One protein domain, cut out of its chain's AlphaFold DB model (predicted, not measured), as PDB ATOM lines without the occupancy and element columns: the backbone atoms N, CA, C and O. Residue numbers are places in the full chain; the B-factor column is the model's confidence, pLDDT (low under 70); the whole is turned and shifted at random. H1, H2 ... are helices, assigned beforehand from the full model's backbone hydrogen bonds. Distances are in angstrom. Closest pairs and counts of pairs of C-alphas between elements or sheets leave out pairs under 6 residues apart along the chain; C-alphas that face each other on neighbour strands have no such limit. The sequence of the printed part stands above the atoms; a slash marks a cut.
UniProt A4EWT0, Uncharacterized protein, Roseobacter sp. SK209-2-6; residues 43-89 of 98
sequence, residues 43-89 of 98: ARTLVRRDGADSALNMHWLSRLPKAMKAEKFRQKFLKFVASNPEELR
ATOM      1  N   ALA A  43      57.378  88.746  57.786       88.25
ATOM      2  CA  ALA A  43      56.180  88.572  58.612       88.25
ATOM      3  C   ALA A  43      55.494  87.219  58.335       88.25
ATOM      4  O   ALA A  43      55.022  86.575  59.260       88.25
ATOM      5  N   ARG A  44      55.523  86.734  57.084       87.25
ATOM      6  CA  ARG A  44      54.974  85.422  56.709       87.25
ATOM      7  C   ARG A  44      55.735  84.270  57.356       87.25
ATOM      8  O   ARG A  44      55.115  83.321  57.819       87.25
ATOM      9  N   THR A  45      57.062  84.355  57.392       89.94
ATOM     10  CA  THR A  45      57.904  83.338  58.028       89.94
ATOM     11  C   THR A  45      57.622  83.248  59.527       89.94
ATOM     12  O   THR A  45      57.473  82.143  60.040       89.94
ATOM     13  N   LEU A  46      57.504  84.393  60.209       88.31
ATOM     14  CA  LEU A  46      57.229  84.443  61.650       88.31
ATOM     15  C   LEU A  46      55.826  83.938  61.979       88.31
ATOM     16  O   LEU A  46      55.668  83.024  62.774       88.31
ATOM     17  N   VAL A  47      54.813  84.434  61.274       87.25
ATOM     18  CA  VAL A  47      53.425  84.025  61.502       87.25
ATOM     19  C   VAL A  47      53.225  82.519  61.295       87.25
ATOM     20  O   VAL A  47      52.511  81.880  62.066       87.25
ATOM     21  N   ARG A  48      53.884  81.931  60.287       86.50
ATOM     22  CA  ARG A  48      53.844  80.484  60.048       86.50
ATOM     23  C   ARG A  48      54.538  79.692  61.161       86.50
ATOM     24  O   ARG A  48      54.095  78.594  61.484       86.50
ATOM     25  N   ARG A  49      55.617  80.229  61.742       85.50
ATOM     26  CA  ARG A  49      56.307  79.636  62.902       85.50
ATOM     27  C   ARG A  49      55.408  79.640  64.140       85.50
ATOM     28  O   ARG A  49      55.413  78.662  64.880       85.50
ATOM     29  N   ASP A  50      54.615  80.692  64.304       80.50
ATOM     30  CA  ASP A  50      53.710  80.876  65.440       80.50
ATOM     31  C   ASP A  50      52.327  80.223  65.227       80.50
ATOM     32  O   ASP A  50      51.470  80.278  66.107       80.50
ATOM     33  N   GLY A  51      52.087  79.597  64.065       76.75
ATOM     34  CA  GLY A  51      50.821  78.934  63.734       76.75
ATOM     35  C   GLY A  51      49.636  79.891  63.550       76.75
ATOM     36  O   GLY A  51      48.485  79.479  63.683       76.75
ATOM     37  N   ALA A  52      49.902  81.166  63.256       74.25
ATOM     38  CA  ALA A  52      48.920  82.249  63.289       74.25
ATOM     39  C   ALA A  52      48.626  82.859  61.903       74.25
ATOM     40  O   ALA A  52      48.410  84.068  61.807       74.25
ATOM     41  N   ASP A  53      48.626  82.065  60.820       66.88
ATOM     42  CA  ASP A  53      48.555  82.508  59.404       66.88
ATOM     43  C   ASP A  53      47.500  83.591  59.087       66.88
ATOM     44  O   ASP A  53      47.731  84.451  58.231       66.88
ATOM     45  N   SER A  54      46.387  83.643  59.824       67.50
ATOM     46  CA  SER A  54      45.358  84.686  59.695       67.50
ATOM     47  C   SER A  54      45.811  86.100  60.105       67.50
ATOM     48  O   SER A  54      45.120  87.071  59.804       67.50
ATOM     49  N   ALA A  55      46.958  86.253  60.773       75.56
ATOM     50  CA  ALA A  55      47.432  87.513  61.349       75.56
ATOM     51  C   ALA A  55      48.498  88.240  60.509       75.56
ATOM     52  O   ALA A  55      49.081  89.212  60.983       75.56
ATOM     53  N   LEU A  56      48.760  87.832  59.258       77.19
ATOM     54  CA  LEU A  56      49.884  88.361  58.469       77.19
ATOM     55  C   LEU A  56      49.916  89.897  58.357       77.19
ATOM     56  O   LEU A  56      50.962  90.516  58.554       77.19
ATOM     57  N   ASN A  57      48.768  90.516  58.072       78.31
ATOM     58  CA  ASN A  57      48.660  91.976  57.950       78.31
ATOM     59  C   ASN A  57      48.647  92.693  59.310       78.31
ATOM     60  O   ASN A  57      48.936  93.886  59.379       78.31
ATOM     61  N   MET A  58      48.344  91.965  60.386       81.44
ATOM     62  CA  MET A  58      48.332  92.468  61.762       81.44
ATOM     63  C   MET A  58      49.677  92.274  62.465       81.44
ATOM     64  O   MET A  58      49.917  92.882  63.507       81.44
ATOM     65  N   HIS A  59      50.566  91.458  61.896       87.31
ATOM     66  CA  HIS A  59      51.854  91.145  62.486       87.31
ATOM     67  C   HIS A  59      52.720  92.404  62.605       87.31
ATOM     68  O   HIS A  59      52.900  93.153  61.637       87.31
ATOM     69  N   TRP A  60      53.308  92.616  63.783       90.00
ATOM     70  CA  TRP A  60      54.088  93.813  64.109       90.00
ATOM     71  C   TRP A  60      55.211  94.070  63.094       90.00
ATOM     72  O   TRP A  60      55.400  95.199  62.641       90.00
ATOM     73  N   LEU A  61      55.882  93.006  62.632       90.62
ATOM     74  CA  LEU A  61      56.941  93.120  61.631       90.62
ATOM     75  C   LEU A  61      56.429  93.662  60.286       90.62
ATOM     76  O   LEU A  61      57.167  94.348  59.584       90.62
ATOM     77  N   SER A  62      55.173  93.403  59.912       88.56
ATOM     78  CA  SER A  62      54.585  93.975  58.694       88.56
ATOM     79  C   SER A  62      54.465  95.498  58.820       88.56
ATOM     80  O   SER A  62      54.901  96.229  57.929       88.56
ATOM     81  N   ARG A  63      54.004  95.967  59.986       88.50
ATOM     82  CA  ARG A  63      53.782  97.387  60.312       88.50
ATOM     83  C   ARG A  63      55.062  98.162  60.628       88.50
ATOM     84  O   ARG A  63      55.046  99.389  60.614       88.50
ATOM     85  N   LEU A  64      56.167  97.464  60.889       90.81
ATOM     86  CA  LEU A  64      57.444  98.090  61.198       90.81
ATOM     87  C   LEU A  64      57.970  98.904  59.988       90.81
ATOM     88  O   LEU A  64      58.025  98.367  58.869       90.81
ATOM     89  N   PRO A  65      58.392 100.169  60.180       91.81
ATOM     90  CA  PRO A  65      58.978 100.994  59.128       91.81
ATOM     91  C   PRO A  65      60.145 100.315  58.405       91.81
ATOM     92  O   PRO A  65      60.959  99.612  59.006       91.81
ATOM     93  N   LYS A  66      60.277 100.568  57.096       91.94
ATOM     94  CA  LYS A  66      61.358  99.991  56.275       91.94
ATOM     95  C   LYS A  66      62.750 100.333  56.823       91.94
ATOM     96  O   LYS A  66      63.631  99.479  56.798       91.94
ATOM     97  N   ALA A  67      62.928 101.544  57.352       92.12
ATOM     98  CA  ALA A  67      64.179 101.989  57.963       92.12
ATOM     99  C   ALA A  67      64.587 101.128  59.173       92.12
ATOM    100  O   ALA A  67      65.762 100.805  59.325       92.12
ATOM    101  N   MET A  68      63.619 100.669  59.969       92.75
ATOM    102  CA  MET A  68      63.870  99.847  61.157       92.75
ATOM    103  C   MET A  68      64.160  98.375  60.822       92.75
ATOM    104  O   MET A  68      64.826  97.681  61.582       92.75
ATOM    105  N   LYS A  69      63.712  97.902  59.652       92.88
ATOM    106  CA  LYS A  69      64.033  96.561  59.122       92.88
ATOM    107  C   LYS A  69      65.461  96.471  58.575       92.88
ATOM    108  O   LYS A  69      66.010  95.377  58.438       92.88
ATOM    109  N   ALA A  70      66.063  97.610  58.228       93.88
ATOM    110  CA  ALA A  70      67.403  97.652  57.666       93.88
ATOM    111  C   ALA A  70      68.431  97.095  58.660       93.88
ATOM    112  O   ALA A  70      68.393  97.400  59.852       93.88
ATOM    113  N   GLU A  71      69.394  96.320  58.162       94.81
ATOM    114  CA  GLU A  71      70.441  95.704  58.988       94.81
ATOM    115  C   GLU A  71      71.161  96.723  59.877       94.81
ATOM    116  O   GLU A  71      71.325  96.493  61.070       94.81
ATOM    117  N   LYS A  72      71.500  97.900  59.336       94.50
ATOM    118  CA  LYS A  72      72.152  98.975  60.097       94.50
ATOM    119  C   LYS A  72      71.346  99.405  61.327       94.50
ATOM    120  O   LYS A  72      71.939  99.682  62.365       94.50
ATOM    121  N   PHE A  73      70.018  99.476  61.218       95.69
ATOM    122  CA  PHE A  73      69.158  99.809  62.354       95.69
ATOM    123  C   PHE A  73      69.119  98.657  63.356       95.69
ATOM    124  O   PHE A  73      69.391  98.873  64.535       95.69
ATOM    125  N   ARG A  74      68.873  97.428  62.877       95.81
ATOM    126  CA  ARG A  74      68.841  96.222  63.719       95.81
ATOM    127  C   ARG A  74      70.124  96.070  64.533       95.81
ATOM    128  O   ARG A  74      70.064  95.882  65.739       95.81
ATOM    129  N   GLN A  75      71.284  96.259  63.906       96.00
ATOM    130  CA  GLN A  75      72.583  96.186  64.576       96.00
ATOM    131  C   GLN A  75      72.777  97.286  65.627       96.00
ATOM    132  O   GLN A  75      73.329  97.022  66.690       96.00
ATOM    133  N   LYS A  76      72.316  98.519  65.373       96.38
ATOM    134  CA  LYS A  76      72.343  99.587  66.389       96.38
ATOM    135  C   LYS A  76      71.459  99.244  67.585       96.38
ATOM    136  O   LYS A  76      71.900  99.405  68.716       96.38
ATOM    137  N   PHE A  77      70.249  98.753  67.328       96.62
ATOM    138  CA  PHE A  77      69.321  98.331  68.372       96.62
ATOM    139  C   PHE A  77      69.903  97.190  69.217       96.62
ATOM    140  O   PHE A  77      69.957  97.294  70.437       96.62
ATOM    141  N   LEU A  78      70.432  96.140  68.582       96.75
ATOM    142  CA  LEU A  78      71.060  95.022  69.291       96.75
ATOM    143  C   LEU A  78      72.278  95.469  70.110       96.75
ATOM    144  O   LEU A  78      72.455  95.006  71.231       96.75
ATOM    145  N   LYS A  79      73.088  96.406  69.597       96.81
ATOM    146  CA  LYS A  79      74.194  97.006  70.358       96.81
ATOM    147  C   LYS A  79      73.709  97.806  71.562       96.81
ATOM    148  O   LYS A  79      74.323  97.702  72.617       96.81
ATOM    149  N   PHE A  80      72.624  98.569  71.423       95.50
ATOM    150  CA  PHE A  80      72.002  99.265  72.550       95.50
ATOM    151  C   PHE A  80      71.580  98.263  73.630       95.50
ATOM    152  O   PHE A  80      72.003  98.389  74.774       95.50
ATOM    153  N   VAL A  81      70.847  97.210  73.267       95.69
ATOM    154  CA  VAL A  81      70.418  96.182  74.229       95.69
ATOM    155  C   VAL A  81      71.620  95.473  74.867       95.69
ATOM    156  O   VAL A  81      71.657  95.298  76.081       95.69
ATOM    157  N   ALA A  82      72.640  95.127  74.076       95.50
ATOM    158  CA  ALA A  82      73.861  94.481  74.557       95.50
ATOM    159  C   ALA A  82      74.699  95.378  75.483       95.50
ATOM    160  O   ALA A  82      75.367  94.870  76.380       95.50
ATOM    161  N   SER A  83      74.648  96.703  75.295       95.56
ATOM    162  CA  SER A  83      75.294  97.665  76.198       95.56
ATOM    163  C   SER A  83      74.664  97.693  77.595       95.56
ATOM    164  O   SER A  83      75.276  98.211  78.523       95.56
ATOM    165  N   ASN A  84      73.482  97.081  77.744       93.50
ATOM    166  CA  ASN A  84      72.742  96.925  78.991       93.50
ATOM    167  C   ASN A  84      72.606  98.243  79.779       93.50
ATOM    168  O   ASN A  84      73.080  98.331  80.917       93.50
ATOM    169  N   PRO A  85      71.990  99.272  79.168       94.31
ATOM    170  CA  PRO A  85      71.854 100.586  79.775       94.31
ATOM    171  C   PRO A  85      70.998 100.531  81.047       94.31
ATOM    172  O   PRO A  85      70.261  99.567  81.289       94.31
ATOM    173  N   GLU A  86      71.111 101.569  81.873       94.69
ATOM    174  CA  GLU A  86      70.468 101.630  83.188       94.69
ATOM    175  C   GLU A  86      68.950 101.436  83.093       94.69
ATOM    176  O   GLU A  86      68.378 100.649  83.844       94.69
ATOM    177  N   GLU A  87      68.307 102.054  82.107       93.62
ATOM    178  CA  GLU A  87      66.866 101.981  81.880       93.62
ATOM    179  C   GLU A  87      66.410 100.548  81.592       93.62
ATOM    180  O   GLU A  87      65.380 100.102  82.100       93.62
ATOM    181  N   LEU A  88      67.200  99.787  80.823       94.06
ATOM    182  CA  LEU A  88      66.916  98.380  80.549       94.06
ATOM    183  C   LEU A  88      67.082  97.521  81.809       94.06
ATOM    184  O   LEU A  88      66.272  96.622  82.054       94.06
ATOM    185  N   ARG A  89      68.107  97.794  82.623       94.88
ATOM    186  CA  ARG A  89      68.295  97.108  83.909       94.88
ATOM    187  C   ARG A  89      67.120  97.362  84.845       94.88
ATOM    188  O   ARG A  89      66.547  96.397  85.342       94.88
TER     189      ARG A  89
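AT A GLANCE: This is residues 43 to 89 of the 98 residues of an uncharacterized protein of Roseobacter sp. SK209-2-6 (UniProt A4EWT0). The printed part makes a wide, open V of helices with few contacts: H1 and H2 on one arm, H3 at the bend, and the longest helix, H4, as the other arm, with H5 past its far end. The 47 printed residues hold five named helices, H1 to H5 in order, and no named strand: all helix. The whole is only just loose, close to extended, with a radius of gyration of the C-alphas of 13.8 A and spans of 38 by 23 by 14 A.

HOW THE PARTS SIT: H1, residues 43 to 49, and H2, residues 60 to 63, only just touch, with 3 pairs of C-alphas within 8 A; the closest, Ala 43 and Leu 61, are 5.5 A apart. H3, residues 66 to 69, is only just apart from H2, at 8.3 A between closest C-alphas. H4, residues 71 to 82, is close to H3 but not clearly touching; the closest C-alphas, Met 68 and Arg 74, are 6.7 A apart. H5, residues 86 to 89, is close to H4 but not clearly touching, at 7.6 A between the closest C-alphas, Val 81 and Leu 88. Every O i to N i+4 pair is within hydrogen-bond range in H1 and H4; H2, H3 and H5 are too short for one.

IN THESE COORDINATES: H1 begins at C-alpha 43 (56.180, 88.572, 58.612) and is 9.9 A long. H4 is 16.0 A long, and H5 ends at C-alpha 89 (68.295, 97.108, 83.909).

THE WHOLE: The C-alphas farthest apart, Ser 54 and Glu 86, are 38.3 A apart. The printed part has no cut and no long link. Residues 53 to 54 have pLDDT under 70.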